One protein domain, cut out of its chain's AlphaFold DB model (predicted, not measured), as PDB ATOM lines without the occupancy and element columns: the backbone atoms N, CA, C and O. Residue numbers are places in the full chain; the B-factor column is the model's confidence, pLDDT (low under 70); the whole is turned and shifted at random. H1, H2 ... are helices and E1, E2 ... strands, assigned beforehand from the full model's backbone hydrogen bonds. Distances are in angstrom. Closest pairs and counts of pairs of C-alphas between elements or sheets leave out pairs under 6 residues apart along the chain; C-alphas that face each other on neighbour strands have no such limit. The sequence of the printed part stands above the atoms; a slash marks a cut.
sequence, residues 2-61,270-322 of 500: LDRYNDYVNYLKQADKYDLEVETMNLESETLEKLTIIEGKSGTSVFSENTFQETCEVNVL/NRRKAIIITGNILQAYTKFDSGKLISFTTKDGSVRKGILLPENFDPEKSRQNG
ATOM      1  N   LEU A   2      23.302  -6.032 -23.987       70.50
ATOM      2  CA  LEU A   2      24.250  -6.168 -25.100       70.50
ATOM      3  C   LEU A   2      25.396  -7.164 -24.824       70.50
ATOM      4  O   LEU A   2      25.629  -8.052 -25.630       70.50
ATOM      5  N   ASP A   3      26.026  -7.106 -23.645       69.44
ATOM      6  CA  ASP A   3      27.142  -8.008 -23.308       69.44
ATOM      7  C   ASP A   3      26.750  -9.488 -23.275       69.44
ATOM      8  O   ASP A   3      27.477 -10.328 -23.789       69.44
ATOM      9  N   ARG A   4      25.572  -9.816 -22.723       68.50
ATOM     10  CA  ARG A   4      25.082 -11.206 -22.687       68.50
ATOM     11  C   ARG A   4      24.764 -11.722 -24.086       68.50
ATOM     12  O   ARG A   4      25.007 -12.888 -24.369       68.50
ATOM     13  N   TYR A   5      24.218 -10.857 -24.940       75.25
ATOM     14  CA  TYR A   5      23.979 -11.185 -26.340       75.25
ATOM     15  C   TYR A   5      25.302 -11.420 -27.076       75.25
ATOM     16  O   TYR A   5      25.451 -12.445 -27.729       75.25
ATOM     17  N   ASN A   6      26.292 -10.544 -26.894       79.69
ATOM     18  CA  ASN A   6      27.615 -10.692 -27.498       79.69
ATOM     19  C   ASN A   6      28.335 -11.958 -27.012       79.69
ATOM     20  O   ASN A   6      28.905 -12.679 -27.822       79.69
ATOM     21  N   ASP A   7      28.277 -12.270 -25.715       74.25
ATOM     22  CA  ASP A   7      28.835 -13.508 -25.162       74.25
ATOM     23  C   ASP A   7      28.146 -14.750 -25.741       74.25
ATOM     24  O   ASP A   7      28.817 -15.723 -26.082       74.25
ATOM     25  N   TYR A   8      26.822 -14.706 -25.909       75.62
ATOM     26  CA  TYR A   8      26.064 -15.790 -26.529       75.62
ATOM     27  C   TYR A   8      26.404 -15.960 -28.016       75.62
ATOM     28  O   TYR A   8      26.662 -17.075 -28.461       75.62
ATOM     29  N   VAL A   9      26.487 -14.863 -28.773       79.00
ATOM     30  CA  VAL A   9      26.924 -14.874 -30.177       79.00
ATOM     31  C   VAL A   9      28.349 -15.412 -30.297       79.00
ATOM     32  O   VAL A   9      28.607 -16.262 -31.142       79.00
ATOM     33  N   ASN A  10      29.266 -14.981 -29.428       78.88
ATOM     34  CA  ASN A  10      30.642 -15.475 -29.407       78.88
ATOM     35  C   ASN A  10      30.703 -16.973 -29.098       78.88
ATOM     36  O   ASN A  10      31.435 -17.693 -29.769       78.88
ATOM     37  N   TYR A  11      29.904 -17.455 -28.143       78.75
ATOM     38  CA  TYR A  11      29.766 -18.885 -27.874       78.75
ATOM     39  C   TYR A  11      29.260 -19.643 -29.109       78.75
ATOM     40  O   TYR A  11      29.864 -20.641 -29.493       78.75
ATOM     41  N   LEU A  12      28.206 -19.158 -29.774       76.94
ATOM     42  CA  LEU A  12      27.694 -19.782 -30.997       76.94
ATOM     43  C   LEU A  12      28.744 -19.793 -32.115       76.94
ATOM     44  O   LEU A  12      28.863 -20.793 -32.819       76.94
ATOM     45  N   LYS A  13      29.532 -18.721 -32.258       76.38
ATOM     46  CA  LYS A  13      30.633 -18.638 -33.229       76.38
ATOM     47  C   LYS A  13      31.769 -19.613 -32.891       76.38
ATOM     48  O   LYS A  13      32.280 -20.272 -33.788       76.38
ATOM     49  N   GLN A  14      32.141 -19.754 -31.616       73.88
ATOM     50  CA  GLN A  14      33.160 -20.715 -31.161       73.88
ATOM     51  C   GLN A  14      32.698 -22.171 -31.289       73.88
ATOM     52  O   GLN A  14      33.498 -23.043 -31.611       73.88
ATOM     53  N   ALA A  15      31.413 -22.429 -31.057       68.38
ATOM     54  CA  ALA A  15      30.808 -23.751 -31.177       68.38
ATOM     55  C   ALA A  15      30.419 -24.120 -32.624       68.38
ATOM     56  O   ALA A  15      29.803 -25.168 -32.815       68.38
ATOM     57  N   ASP A  16      30.714 -23.259 -33.609       68.56
ATOM     58  CA  ASP A  16      30.307 -23.388 -35.017       68.56
ATOM     59  C   ASP A  16      28.788 -23.589 -35.223       68.56
ATOM     60  O   ASP A  16      28.339 -24.213 -36.182       68.56
ATOM     61  N   LYS A  17      27.981 -23.010 -34.324       69.25
ATOM     62  CA  LYS A  17      26.505 -23.039 -34.326       69.25
ATOM     63  C   LYS A  17      25.861 -21.712 -34.735       69.25
ATOM     64  O   LYS A  17      24.643 -21.590 -34.687       69.25
ATOM     65  N   TYR A  18      26.658 -20.700 -35.064       72.06
ATOM     66  CA  TYR A  18      26.140 -19.405 -35.496       72.06
ATOM     67  C   TYR A  18      25.698 -19.467 -36.962       72.06
ATOM     68  O   TYR A  18      26.516 -19.751 -37.836       72.06
ATOM     69  N   ASP A  19      24.416 -19.207 -37.214       65.56
ATOM     70  CA  ASP A  19      23.729 -19.421 -38.495       65.56
ATOM     71  C   ASP A  19      23.218 -18.127 -39.159       65.56
ATOM     72  O   ASP A  19      22.742 -18.159 -40.292       65.56
ATOM     73  N   LEU A  20      23.338 -16.978 -38.484       70.06
ATOM     74  CA  LEU A  20      22.838 -15.690 -38.983       70.06
ATOM     75  C   LEU A  20      23.709 -15.072 -40.089       70.06
ATOM     76  O   LEU A  20      23.216 -14.265 -40.876       70.06
ATOM     77  N   GLU A  21      24.992 -15.429 -40.160       69.75
ATOM     78  CA  GLU A  21      25.942 -14.909 -41.150       69.75
ATOM     79  C   GLU A  21      26.575 -16.072 -41.918       69.75
ATOM     80  O   GLU A  21      27.079 -17.022 -41.319       69.75
ATOM     81  N   VAL A  22      26.584 -15.988 -43.253       76.44
ATOM     82  CA  VAL A  22      27.293 -16.964 -44.091       76.44
ATOM     83  C   VAL A  22      28.788 -16.676 -44.013       76.44
ATOM     84  O   VAL A  22      29.263 -15.670 -44.541       76.44
ATOM     85  N   GLU A  23      29.537 -17.563 -43.364       79.62
ATOM     86  CA  GLU A  23      30.990 -17.433 -43.256       79.62
ATOM     87  C   GLU A  23      31.668 -17.804 -44.579       79.62
ATOM     88  O   GLU A  23      31.306 -18.794 -45.221       79.62
ATOM     89  N   THR A  24      32.663 -17.011 -44.987       85.00
ATOM     90  CA  THR A  24      33.522 -17.342 -46.130       85.00
ATOM     91  C   THR A  24      34.748 -18.111 -45.642       85.00
ATOM     92  O   THR A  24      35.561 -17.574 -44.896       85.00
ATOM     93  N   MET A  25      34.876 -19.366 -46.063       88.50
ATOM     94  CA  MET A  25      35.899 -20.313 -45.626       88.50
ATOM     95  C   MET A  25      36.853 -20.647 -46.781       88.50
ATOM     96  O   MET A  25      36.417 -21.107 -47.837       88.50
ATOM     97  N   ASN A  26      38.166 -20.475 -46.589       90.94
ATOM     98  CA  ASN A  26      39.157 -20.856 -47.604       90.94
ATOM     99  C   ASN A  26      39.448 -22.370 -47.582       90.94
ATOM    100  O   ASN A  26      40.534 -22.800 -47.195       90.94
ATOM    101  N   LEU A  27      38.446 -23.182 -47.915       91.75
ATOM    102  CA  LEU A  27      38.536 -24.639 -47.834       91.75
ATOM    103  C   LEU A  27      39.395 -25.268 -48.935       91.75
ATOM    104  O   LEU A  27      39.819 -26.403 -48.742       91.75
ATOM    105  N   GLU A  28      39.620 -24.584 -50.061       92.25
ATOM    106  CA  GLU A  28      40.278 -25.137 -51.262       92.25
ATOM    107  C   GLU A  28      39.760 -26.544 -51.599       92.25
ATOM    108  O   GLU A  28      40.512 -27.491 -51.832       92.25
ATOM    109  N   SER A  29      38.436 -26.690 -51.552       93.25
ATOM    110  CA  SER A  29      37.791 -27.992 -51.567       93.25
ATOM    111  C   SER A  29      38.008 -28.724 -52.889       93.25
ATOM    112  O   SER A  29      37.843 -28.136 -53.964       93.25
ATOM    113  N   GLU A  30      38.260 -30.022 -52.793       93.38
ATOM    114  CA  GLU A  30      38.366 -30.963 -53.904       93.38
ATOM    115  C   GLU A  30      37.296 -32.047 -53.729       93.38
ATOM    116  O   GLU A  30      37.350 -32.834 -52.784       93.38
ATOM    117  N   THR A  31      36.277 -32.056 -54.594       91.75
ATOM    118  CA  THR A  31      35.185 -33.040 -54.525       91.75
ATOM    119  C   THR A  31      35.721 -34.425 -54.886       91.75
ATOM    120  O   THR A  31      36.146 -34.650 -56.016       91.75
ATOM    121  N   LEU A  32      35.689 -35.354 -53.928       89.25
ATOM    122  CA  LEU A  32      36.089 -36.752 -54.117       89.25
ATOM    123  C   LEU A  32      34.915 -37.605 -54.602       89.25
ATOM    124  O   LEU A  32      35.078 -38.491 -55.435       89.25
ATOM    125  N   GLU A  33      33.730 -37.336 -54.060       87.56
ATOM    126  CA  GLU A  33      32.500 -38.056 -54.368       87.56
ATOM    127  C   GLU A  33      31.329 -37.076 -54.375       87.56
ATOM    128  O   GLU A  33      31.273 -36.161 -53.551       87.56
ATOM    129  N   LYS A  34      30.387 -37.272 -55.299       88.44
ATOM    130  CA  LYS A  34      29.179 -36.457 -55.425       88.44
ATOM    131  C   LYS A  34      27.969 -37.360 -55.616       88.44
ATOM    132  O   LYS A  34      27.841 -38.011 -56.649       88.44
ATOM    133  N   LEU A  35      27.073 -37.362 -54.635       85.12
ATOM    134  CA  LEU A  35      25.850 -38.162 -54.637       85.12
ATOM    135  C   LEU A  35      24.625 -37.253 -54.713       85.12
ATOM    136  O   LEU A  35      24.544 -36.250 -54.006       85.12
ATOM    137  N   THR A  36      23.647 -37.606 -55.544       87.25
ATOM    138  CA  THR A  36      22.350 -36.913 -55.552       87.25
ATOM    139  C   THR A  36      21.487 -37.472 -54.429       87.25
ATOM    140  O   THR A  36      21.178 -38.656 -54.427       87.25
ATOM    141  N   ILE A  37      21.082 -36.625 -53.482       86.50
ATOM    142  CA  ILE A  37      20.238 -37.024 -52.338       86.50
ATOM    143  C   ILE A  37      18.784 -36.568 -52.490       86.50
ATOM    144  O   ILE A  37      17.876 -37.141 -51.874       86.50
ATOM    145  N   ILE A  38      18.559 -35.526 -53.292       87.50
ATOM    146  CA  ILE A  38      17.239 -35.054 -53.703       87.50
ATOM    147  C   ILE A  38      17.328 -34.682 -55.180       87.50
ATOM    148  O   ILE A  38      18.112 -33.815 -55.563       87.50
ATOM    149  N   GLU A  39      16.517 -35.336 -55.997       88.38
ATOM    150  CA  GLU A  39      16.336 -34.990 -57.397       88.38
ATOM    151  C   GLU A  39      15.462 -33.737 -57.501       88.38
ATOM    152  O   GLU A  39      14.394 -33.631 -56.892       88.38
ATOM    153  N   GLY A  40      15.923 -32.774 -58.286       84.94
ATOM    154  CA  GLY A  40      15.237 -31.518 -58.522       84.94
ATOM    155  C   GLY A  40      13.955 -31.695 -59.337       84.94
ATOM    156  O   GLY A  40      13.734 -32.715 -59.998       84.94
ATOM    157  N   LYS A  41      13.093 -30.679 -59.332       80.69
ATOM    158  CA  LYS A  41      11.923 -30.630 -60.224       80.69
ATOM    159  C   LYS A  41      12.331 -30.128 -61.609       80.69
ATOM    160  O   LYS A  41      13.351 -29.469 -61.766       80.69
ATOM    161  N   SER A  42      11.523 -30.401 -62.627       69.81
ATOM    162  CA  SER A  42      11.736 -29.815 -63.955       69.81
ATOM    163  C   SER A  42      11.525 -28.296 -63.891       69.81
ATOM    164  O   SER A  42      10.425 -27.836 -63.595       69.81
ATOM    165  N   GLY A  43      12.579 -27.513 -64.128       66.88
ATOM    166  CA  GLY A  43      12.542 -26.051 -64.077       66.88
ATOM    167  C   GLY A  43      13.918 -25.428 -64.315       66.88
ATOM    168  O   GLY A  43      14.935 -26.111 -64.252       66.88
ATOM    169  N   THR A  44      13.958 -24.128 -64.608       67.31
ATOM    170  CA  THR A  44      15.202 -23.382 -64.900       67.31
ATOM    171  C   THR A  44      15.767 -22.629 -63.689       67.31
ATOM    172  O   THR A  44      16.793 -21.952 -63.797       67.31
ATOM    173  N   SER A  45      15.085 -22.705 -62.543       76.38
ATOM    174  CA  SER A  45      15.450 -22.006 -61.310       76.38
ATOM    175  C   SER A  45      16.475 -22.794 -60.494       76.38
ATOM    176  O   SER A  45      16.421 -24.020 -60.458       76.38
ATOM    177  N   VAL A  46      17.321 -22.091 -59.737       66.81
ATOM    178  CA  VAL A  46      18.236 -22.682 -58.737       66.81
ATOM    179  C   VAL A  46      17.503 -23.500 -57.668       66.81
ATOM    180  O   VAL A  46      18.047 -24.434 -57.096       66.81
ATOM    181  N   PHE A  47      16.224 -23.191 -57.428       75.44
ATOM    182  CA  PHE A  47      15.360 -23.943 -56.511       75.44
ATOM    183  C   PHE A  47      14.746 -25.199 -57.145       75.44
ATOM    184  O   PHE A  47      14.011 -25.935 -56.484       75.44
ATOM    185  N   SER A  48      14.995 -25.425 -58.432       79.94
ATOM    186  CA  SER A  48      14.589 -26.619 -59.170       79.94
ATOM    187  C   SER A  48      15.753 -27.589 -59.372       79.94
ATOM    188  O   SER A  48      15.524 -28.689 -59.854       79.94
ATOM    189  N   GLU A  49      16.974 -27.207 -58.990       84.06
ATOM    190  CA  GLU A  49      18.167 -28.042 -59.116       84.06
ATOM    191  C   GLU A  49      18.183 -29.202 -58.116       84.06
ATOM    192  O   GLU A  49      17.465 -29.215 -57.110       84.06
ATOM    193  N   ASN A  50      19.041 -30.177 -58.405       88.44
ATOM    194  CA  ASN A  50      19.311 -31.298 -57.522       88.44
ATOM    195  C   ASN A  50      20.008 -30.822 -56.242       88.44
ATOM    196  O   ASN A  50      20.765 -29.849 -56.230       88.44
ATOM    197  N   THR A  51      19.779 -31.551 -55.156       89.69
ATOM    198  CA  THR A  51      20.571 -31.425 -53.933       89.69
ATOM    199  C   THR A  51      21.619 -32.525 -53.922       89.69
ATOM    200  O   THR A  51      21.284 -33.710 -54.040       89.69
ATOM    201  N   PHE A  52      22.877 -32.137 -53.748       88.56
ATOM    202  CA  PHE A  52      24.005 -33.057 -53.751       88.56
ATOM    203  C   PHE A  52      24.635 -33.159 -52.369       88.56
ATOM    204  O   PHE A  52      24.839 -32.151 -51.701       88.56
ATOM    205  N   GLN A  53      24.992 -34.374 -51.977       88.69
ATOM    206  CA  GLN A  53      25.929 -34.640 -50.899       88.69
ATOM    207  C   GLN A  53      27.312 -34.826 -51.521       88.69
ATOM    208  O   GLN A  53      27.535 -35.783 -52.264       88.69
ATOM    209  N   GLU A  54      28.228 -33.904 -51.244       90.06
ATOM    210  CA  GLU A  54      29.606 -33.988 -51.719       90.06
ATOM    211  C   GLU A  54      30.540 -34.365 -50.574       90.06
ATOM    212  O   GLU A  54      30.603 -33.668 -49.560       90.06
ATOM    213  N   THR A  55      31.286 -35.453 -50.752       90.44
ATOM    214  CA  THR A  55      32.451 -35.752 -49.920       90.44
ATOM    215  C   THR A  55      33.632 -35.006 -50.522       90.44
ATOM    216  O   THR A  55      34.123 -35.364 -51.593       90.44
ATOM    217  N   CYS A  56      34.090 -33.963 -49.842       91.06
ATOM    218  CA  CYS A  56      35.192 -33.117 -50.278       91.06
ATOM    219  C   CYS A  56      36.422 -33.338 -49.404       91.06
ATOM    220  O   CYS A  56      36.313 -33.501 -48.188       91.06
ATOM    221  N   GLU A  57      37.605 -33.274 -50.001       92.25
ATOM    222  CA  GLU A  57      38.835 -33.025 -49.262       92.25
ATOM    223  C   GLU A  57      39.030 -31.512 -49.118       92.25
ATOM    224  O   GLU A  57      38.999 -30.788 -50.110       92.25
ATOM    225  N   VAL A  58      39.177 -31.025 -47.885       91.25
ATOM    226  CA  VAL A  58      39.196 -29.590 -47.557       91.25
ATOM    227  C   VAL A  58      40.326 -29.240 -46.601       91.25
ATOM    228  O   VAL A  58      40.733 -30.071 -45.787       91.25
ATOM    229  N   ASN A  59      40.781 -27.991 -46.648       89.88
ATOM    230  CA  ASN A  59      41.742 -27.435 -45.707       89.88
ATOM    231  C   ASN A  59      41.163 -27.345 -44.287       89.88
ATOM    232  O   ASN A  59      40.039 -26.888 -44.064       89.88
ATOM    233  N   VAL A  60      41.973 -27.736 -43.304       85.25
ATOM    234  CA  VAL A  60      41.673 -27.568 -41.880       85.25
ATOM    235  C   VAL A  60      42.026 -26.140 -41.471       85.25
ATOM    236  O   VAL A  60      43.195 -25.801 -41.294       85.25
ATOM    237  N   LEU A  61      41.008 -25.290 -41.317       83.00
ATOM    238  CA  LEU A  61      41.202 -23.861 -41.025       83.00
ATOM    239  C   LEU A  61      41.612 -23.572 -39.579       83.00
ATOM    240  O   LEU A  61      42.243 -22.557 -39.295       83.00
ATOM    241  N   ASN A 270      46.680 -31.126 -42.550       82.44
ATOM    242  CA  ASN A 270      46.386 -29.927 -43.344       82.44
ATOM    243  C   ASN A 270      45.058 -30.053 -44.088       82.44
ATOM    244  O   ASN A 270      44.350 -29.062 -44.240       82.44
ATOM    245  N   ARG A 271      44.727 -31.272 -44.529       86.19
ATOM    246  CA  ARG A 271      43.480 -31.581 -45.217       86.19
ATOM    247  C   ARG A 271      42.700 -32.664 -44.483       86.19
ATOM    248  O   ARG A 271      43.294 -33.546 -43.857       86.19
ATOM    249  N   ARG A 272      41.373 -32.598 -44.568       86.00
ATOM    250  CA  ARG A 272      40.454 -33.616 -44.047       86.00
ATOM    251  C   ARG A 272      39.307 -33.866 -45.011       86.00
ATOM    252  O   ARG A 272      38.990 -33.013 -45.836       86.00
ATOM    253  N   LYS A 273      38.642 -35.012 -44.860       88.50
ATOM    254  CA  LYS A 273      37.353 -35.246 -45.513       88.50
ATOM    255  C   LYS A 273      36.262 -34.462 -44.783       88.50
ATOM    256  O   LYS A 273      36.227 -34.412 -43.552       88.50
ATOM    257  N   ALA A 274      35.393 -33.827 -45.548       88.94
ATOM    258  CA  ALA A 274      34.230 -33.103 -45.073       88.94
ATOM    259  C   ALA A 274      33.052 -33.395 -45.994       88.94
ATOM    260  O   ALA A 274      33.236 -33.564 -47.198       88.94
ATOM    261  N   ILE A 275      31.849 -33.425 -45.432       89.69
ATOM    262  CA  ILE A 275      30.631 -33.541 -46.226       89.69
ATOM    263  C   ILE A 275      30.014 -32.157 -46.357       89.69
ATOM    264  O   ILE A 275      29.744 -31.492 -45.352       89.69
ATOM    265  N   ILE A 276      29.818 -31.724 -47.598       91.56
ATOM    266  CA  ILE A 276      29.206 -30.443 -47.931       91.56
ATOM    267  C   ILE A 276      27.969 -30.715 -48.780       91.56
ATOM    268  O   ILE A 276      28.052 -31.346 -49.833       91.56
ATOM    269  N   ILE A 277      26.816 -30.223 -48.333       90.88
ATOM    270  CA  ILE A 277      25.584 -30.284 -49.113       90.88
ATOM    271  C   ILE A 277      25.527 -29.081 -50.055       90.88
ATOM    272  O   ILE A 277      25.606 -27.937 -49.603       90.88
ATOM    273  N   THR A 278      25.395 -29.324 -51.357       90.50
ATOM    274  CA  THR A 278      25.423 -28.297 -52.413       90.50
ATOM    275  C   THR A 278      24.194 -28.403 -53.330       90.50
ATOM    276  O   THR A 278      23.381 -29.322 -53.208       90.50
ATOM    277  N   GLY A 279      24.034 -27.448 -54.253       88.62
ATOM    278  CA  GLY A 279      22.865 -27.360 -55.134       88.62
ATOM    279  C   GLY A 279      21.707 -26.654 -54.436       88.62
ATOM    280  O   GLY A 279      21.866 -25.523 -53.967       88.62
ATOM    281  N   ASN A 280      20.552 -27.310 -54.318       88.31
ATOM    282  CA  ASN A 280      19.384 -26.719 -53.665       88.31
ATOM    283  C   ASN A 280      19.468 -26.740 -52.125       88.31
ATOM    284  O   ASN A 280      18.895 -27.583 -51.432       88.31
ATOM    285  N   ILE A 281      20.163 -25.743 -51.582       84.38
ATOM    286  CA  ILE A 281      20.406 -25.575 -50.143       84.38
ATOM    287  C   ILE A 281      19.101 -25.446 -49.334       84.38
ATOM    288  O   ILE A 281      19.035 -25.934 -48.207       84.38
ATOM    289  N   LEU A 282      18.044 -24.833 -49.889       81.62
ATOM    290  CA  LEU A 282      16.765 -24.692 -49.177       81.62
ATOM    291  C   LEU A 282      16.100 -26.050 -48.932       81.62
ATOM    292  O   LEU A 282      15.588 -26.297 -47.843       81.62
ATOM    293  N   GLN A 283      16.137 -26.943 -49.925       79.56
ATOM    294  CA  GLN A 283      15.637 -28.308 -49.760       79.56
ATOM    295  C   GLN A 283      16.488 -29.085 -48.751       79.56
ATOM    296  O   GLN A 283      15.939 -29.765 -47.883       79.56
ATOM    297  N   ALA A 284      17.811 -28.925 -48.811       78.12
ATOM    298  CA  ALA A 284      18.728 -29.540 -47.857       78.12
ATOM    299  C   ALA A 284      18.433 -29.139 -46.402       78.12
ATOM    300  O   ALA A 284      18.406 -30.007 -45.531       78.12
ATOM    301  N   TYR A 285      18.149 -27.861 -46.135       73.50
ATOM    302  CA  TYR A 285      17.914 -27.358 -44.774       73.50
ATOM    303  C   TYR A 285      16.695 -27.998 -44.088       73.50
ATOM    304  O   TYR A 285      16.654 -28.113 -42.871       73.50
ATOM    305  N   THR A 286      15.706 -28.460 -44.861       68.94
ATOM    306  CA  THR A 286      14.541 -29.185 -44.314       68.94
ATOM    307  C   THR A 286      14.828 -30.652 -43.983       68.94
ATOM    308  O   THR A 286      14.033 -31.292 -43.299       68.94
ATOM    309  N   LYS A 287      15.934 -31.200 -44.501       67.38
ATOM    310  CA  LYS A 287      16.280 -32.628 -44.437       67.38
ATOM    311  C   LYS A 287      17.436 -32.918 -43.473       67.38
ATOM    312  O   LYS A 287      17.563 -34.054 -43.016       67.38
ATOM    313  N   PHE A 288      18.269 -31.924 -43.169       69.94
ATOM    314  CA  PHE A 288      19.368 -32.036 -42.213       69.94
ATOM    315  C   PHE A 288      19.136 -31.110 -41.017       69.94
ATOM    316  O   PHE A 288      19.152 -29.895 -41.164       69.94
ATOM    317  N   ASP A 289      19.006 -31.689 -39.821       65.38
ATOM    318  CA  ASP A 289      18.829 -30.940 -38.564       65.38
ATOM    319  C   ASP A 289      20.136 -30.298 -38.049       65.38
ATOM    320  O   ASP A 289      20.174 -29.700 -36.974       65.38
ATOM    321  N   SER A 290      21.245 -30.473 -38.775       69.56
ATOM    322  CA  SER A 290      22.561 -29.971 -38.385       69.56
ATOM    323  C   SER A 290      23.420 -29.633 -39.599       69.56
ATOM    324  O   SER A 290      23.330 -30.279 -40.642       69.56
ATOM    325  N   GLY A 291      24.276 -28.627 -39.440       77.94
ATOM    326  CA  GLY A 291      25.190 -28.149 -40.472       77.94
ATOM    327  C   GLY A 291      25.244 -26.627 -40.506       77.94
ATOM    328  O   GLY A 291      24.335 -25.949 -40.029       77.94
ATOM    329  N   LYS A 292      26.332 -26.084 -41.047       84.31
ATOM    330  CA  LYS A 292      26.582 -24.643 -41.115       84.31
ATOM    331  C   LYS A 292      26.520 -24.174 -42.560       84.31
ATOM    332  O   LYS A 292      27.206 -24.733 -43.414       84.31
ATOM    333  N   LEU A 293      25.721 -23.145 -42.834       87.62
ATOM    334  CA  LEU A 293      25.701 -22.509 -44.148       87.62
ATOM    335  C   LEU A 293      27.004 -21.729 -44.357       87.62
ATOM    336  O   LEU A 293      27.310 -20.804 -43.607       87.62
ATOM    337  N   ILE A 294      27.763 -22.102 -45.384       89.62
ATOM    338  CA  ILE A 294      29.074 -21.526 -45.678       89.62
ATOM    339  C   ILE A 294      29.196 -21.137 -47.151       89.62
ATOM    340  O   ILE A 294      28.563 -21.715 -48.040       89.62
ATOM    341  N   SER A 295      30.058 -20.160 -47.404       91.62
ATOM    342  CA  SER A 295      30.643 -19.891 -48.712       91.62
ATOM    343  C   SER A 295      32.073 -20.419 -48.676       91.62
ATOM    344  O   SER A 295      32.809 -20.083 -47.758       91.62
ATOM    345  N   PHE A 296      32.491 -21.253 -49.620       92.94
ATOM    346  CA  PHE A 296      33.801 -21.898 -49.581       92.94
ATOM    347  C   PHE A 296      34.537 -21.827 -50.908       92.94
ATOM    348  O   PHE A 296      33.918 -21.837 -51.970       92.94
ATOM    349  N   THR A 297      35.864 -21.758 -50.840       93.06
ATOM    350  CA  THR A 297      36.727 -21.825 -52.021       93.06
ATOM    351  C   THR A 297      36.931 -23.270 -52.463       93.06
ATOM    352  O   THR A 297      37.071 -24.175 -51.639       93.06
ATOM    353  N   THR A 298      36.966 -23.492 -53.771       91.31
ATOM    354  CA  THR A 298      37.422 -24.735 -54.400       91.31
ATOM    355  C   THR A 298      38.887 -24.618 -54.810       91.31
ATOM    356  O   THR A 298      39.432 -23.523 -54.922       91.31
ATOM    357  N   LYS A 299      39.540 -25.759 -55.049       88.75
ATOM    358  CA  LYS A 299      40.956 -25.825 -55.452       88.75
ATOM    359  C   LYS A 299      41.280 -25.070 -56.754       88.75
ATOM    360  O   LYS A 299      42.415 -24.659 -56.955       88.75
ATOM    361  N   ASP A 300      40.292 -24.867 -57.624       86.25
ATOM    362  CA  ASP A 300      40.388 -24.075 -58.863       86.25
ATOM    363  C   ASP A 300      40.187 -22.557 -58.650       86.25
ATOM    364  O   ASP A 300      40.193 -21.790 -59.611       86.25
ATOM    365  N   GLY A 301      40.005 -22.110 -57.402       83.62
ATOM    366  CA  GLY A 301      39.812 -20.705 -57.042       83.62
ATOM    367  C   GLY A 301      38.367 -20.206 -57.138       83.62
ATOM    368  O   GLY A 301      38.116 -19.037 -56.837       83.62
ATOM    369  N   SER A 302      37.403 -21.052 -57.519       88.38
ATOM    370  CA  SER A 302      35.985 -20.669 -57.522       88.38
ATOM    371  C   SER A 302      35.412 -20.586 -56.098       88.38
ATOM    372  O   SER A 302      35.939 -21.187 -55.162       88.38
ATOM    373  N   VAL A 303      34.318 -19.839 -55.916       90.31
ATOM    374  CA  VAL A 303      33.600 -19.756 -54.634       90.31
ATOM    375  C   VAL A 303      32.227 -20.401 -54.783       90.31
ATOM    376  O   VAL A 303      31.417 -19.982 -55.610       90.31
ATOM    377  N   ARG A 304      31.950 -21.411 -53.958       90.94
ATOM    378  CA  ARG A 304      30.691 -22.165 -53.931       90.94
ATOM    379  C   ARG A 304      29.978 -21.965 -52.600       90.94
ATOM    380  O   ARG A 304      30.591 -21.608 -51.600       90.94
ATOM    381  N   LYS A 305      28.669 -22.204 -52.573       90.50
ATOM    382  CA  LYS A 305      27.866 -22.181 -51.344       90.50
ATOM    383  C   LYS A 305      27.377 -23.581 -51.012       90.50
ATOM    384  O   LYS A 305      27.093 -24.367 -51.916       90.50
ATOM    385  N   GLY A 306      27.265 -23.875 -49.724       90.44
ATOM    386  CA  GLY A 306      26.765 -25.162 -49.259       90.44
ATOM    387  C   GLY A 306      26.585 -25.223 -47.751       90.44
ATOM    388  O   GLY A 306      26.920 -24.284 -47.033       90.44
ATOM    389  N   ILE A 307      26.047 -26.341 -47.279       89.44
ATOM    390  CA  ILE A 307      25.923 -26.646 -45.853       89.44
ATOM    391  C   ILE A 307      27.059 -27.594 -45.481       89.44
ATOM    392  O   ILE A 307      27.075 -28.739 -45.926       89.44
ATOM    393  N   LEU A 308      28.010 -27.128 -44.676       89.62
ATOM    394  CA  LEU A 308      29.070 -27.962 -44.120       89.62
ATOM    395  C   LEU A 308      28.526 -28.761 -42.938       89.62
ATOM    396  O   LEU A 308      28.057 -28.178 -41.957       89.62
ATOM    397  N   LEU A 309      28.597 -30.086 -43.024       87.44
ATOM    398  CA  LEU A 309      28.176 -30.962 -41.935       87.44
ATOM    399  C   LEU A 309      29.251 -31.050 -40.829       87.44
ATOM    400  O   LEU A 309      30.436 -30.823 -41.101       87.44
ATOM    401  N   PRO A 310      28.861 -31.376 -39.577       80.94
ATOM    402  CA  PRO A 310      29.796 -31.532 -38.458       80.94
ATOM    403  C   PRO A 310      30.905 -32.562 -38.730       80.94
ATOM    404  O   PRO A 310      30.686 -33.537 -39.440       80.94
ATOM    405  N   GLU A 311      32.082 -32.398 -38.112       76.69
ATOM    406  CA  GLU A 311      33.250 -33.268 -38.371       76.69
ATOM    407  C   GLU A 311      33.000 -34.754 -38.073       76.69
ATOM    408  O   GLU A 311      33.472 -35.613 -38.808       76.69
ATOM    409  N   ASN A 312      32.213 -35.050 -37.035       70.06
ATOM    410  CA  ASN A 312      31.872 -36.418 -36.630       70.06
ATOM    411  C   ASN A 312      30.572 -36.920 -37.282       70.06
ATOM    412  O   ASN A 312      29.954 -37.862 -36.781       70.06
ATOM    413  N   PHE A 313      30.096 -36.261 -38.342       76.19
ATOM    414  CA  PHE A 313      28.931 -36.733 -39.075       76.19
ATOM    415  C   PHE A 313      29.268 -38.052 -39.778       76.19
ATOM    416  O   PHE A 313      30.181 -38.123 -40.598       76.19
ATOM    417  N   ASP A 314      28.512 -39.093 -39.443       68.25
ATOM    418  CA  ASP A 314      28.660 -40.428 -40.011       68.25
ATOM    419  C   ASP A 314      27.591 -40.631 -41.101       68.25
ATOM    420  O   ASP A 314      26.409 -40.805 -40.767       68.25
ATOM    421  N   PRO A 315      27.961 -40.574 -42.397       65.25
ATOM    422  CA  PRO A 315      27.004 -40.731 -43.486       65.25
ATOM    423  C   PRO A 315      26.372 -42.126 -43.495       65.25
ATOM    424  O   PRO A 315      25.187 -42.233 -43.806       65.25
ATOM    425  N   GLU A 316      27.098 -43.167 -43.075       62.97
ATOM    426  CA  GLU A 316      26.629 -44.560 -43.065       62.97
ATOM    427  C   GLU A 316      25.523 -44.792 -42.031       62.97
ATOM    428  O   GLU A 316      24.594 -45.564 -42.255       62.97
ATOM    429  N   LYS A 317      25.583 -44.083 -40.897       59.53
ATOM    430  CA  LYS A 317      24.526 -44.122 -39.871       59.53
ATOM    431  C   LYS A 317      23.330 -43.238 -40.197       59.53
ATOM    432  O   LYS A 317      22.307 -43.313 -39.510       59.53
ATOM    433  N   SER A 318      23.430 -42.383 -41.211       60.47
ATOM    434  CA  SER A 318      22.296 -41.580 -41.645       60.47
ATOM    435  C   SER A 318      21.296 -42.468 -42.400       60.47
ATOM    436  O   SER A 318      21.672 -43.239 -43.279       60.47
ATOM    437  N   ARG A 319      19.987 -42.323 -42.125       52.34
ATOM    438  CA  ARG A 319      18.901 -42.991 -42.892       52.34
ATOM    439  C   ARG A 319      18.887 -42.626 -44.389       52.34
ATOM    440  O   ARG A 319      17.992 -43.047 -45.114       52.34
ATOM    441  N   GLN A 320      19.811 -41.775 -44.822       55.97
ATOM    442  CA  GLN A 320      19.885 -41.211 -46.158       55.97
ATOM    443  C   GLN A 320      20.902 -41.935 -47.038       55.97
ATOM    444  O   GLN A 320      20.890 -41.716 -48.248       55.97
ATOM    445  N   ASN A 321      21.756 -42.798 -46.473       57.75
ATOM    446  CA  ASN A 321      22.719 -43.504 -47.300       57.75
ATOM    447  C   ASN A 321      22.009 -44.523 -48.201       57.75
ATOM    448  O   ASN A 321      21.181 -45.312 -47.744       57.75
ATOM    449  N   GLY A 322      22.309 -44.475 -49.497       70.75
ATOM    450  CA  GLY A 322      21.744 -45.392 -50.488       70.75
ATOM    451  C   GLY A 322      20.346 -45.046 -51.014       70.75
ATOM    452  O   GLY A 322      19.826 -45.820 -51.821       70.75
TER     453      GLY A 322
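AT A GLANCE: This is residues 2 to 61 and 270 to 322 of the 500 residues of an uncharacterized protein of bioreactor metagenome (UniProt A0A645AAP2). The model shows a small closed barrel of five strands, with the short helix H2 on its outside and the helix H1 as an arm pointing away from it, of which residues 2 to 7 stick out. The long strand E1 bends sharply and pairs with E4 by its first part and with E2 by its later part, and this closes the ring. The printed part has 113 residues, with two named helices and five named strands in the order H1, E1, E2, E3, H2, E4, E5; the class is mixed, helices and strands. Round the mixed barrel run E1, E2, E3, E5, E4 and back to E1. The whole is compact by its radius of gyration of the C-alphas, 14.9 A, yet elongated, spanning 48 by 31 by 31 A.

IN THESE COORDINATES: H1, residues 2 to 14, begins at C-alpha 2 (24.250, -6.168, -25.100) and is 18.1 A long. E1, residues 23 to 38, measures 24.7 A and bends by 112 degrees at residue 26. E2, residues 51 to 59, measures 23.1 A and bends by 57 degrees at residue 55. E3, residues 271 to 279, measures 23.3 A, starts at C-alpha 271 (43.480, -31.581, -45.217) and bends by 54 degrees at residue 274. H2, residues 281 to 285, measures 6.2 A. E4, residues 292 to 298, measures 17.1 A. E5, residues 303 to 308, measures 14.1 A and ends at C-alpha 308 (29.070, -27.962, -44.120).

HOW THE PARTS SIT: E1 and E2 form an antiparallel hairpin, with N 32 and O 55 2.8 A apart. E2 and E3 are antiparallel, with N 54 and O 276 at 2.9 A. E3 and E5 are antiparallel, with N 277 and O 307 at 2.8 A. E4 and E5 form an antiparallel hairpin, with N 296 and O 304 at 2.8 A. E4 and E1 are parallel, with N 25 and O 295 at 2.8 A. H2 is on the barrel, outside it, at a height of 6.6 A over the sheet; it lies only just over E3, on which 3 of its 5 C-alphas fall. The closest C-alphas of H2 and E5 are those of Ile 281 and Gly 306, 6.4 A apart. H1 is not on the barrel and is apart from E2, E3, H2, E4 and E5. In H1 and H2 every O i to N i+4 pair is within hydrogen-bond range.

THE WHOLE: The two C-alphas farthest apart, those of Asp 3 and Ser 42, are 48.6 A apart. Residues 62 to 269 are not printed, and C-alphas 61 and 270 are 8.3 A apart across the cut. The link from E1 to E2 is long, with 12 residues, and residues 309 to 322 hold no named element. The mean pLDDT of the printed part is 80.7; 24 residues are under 70, among them 286 to 290 and 314 to 321.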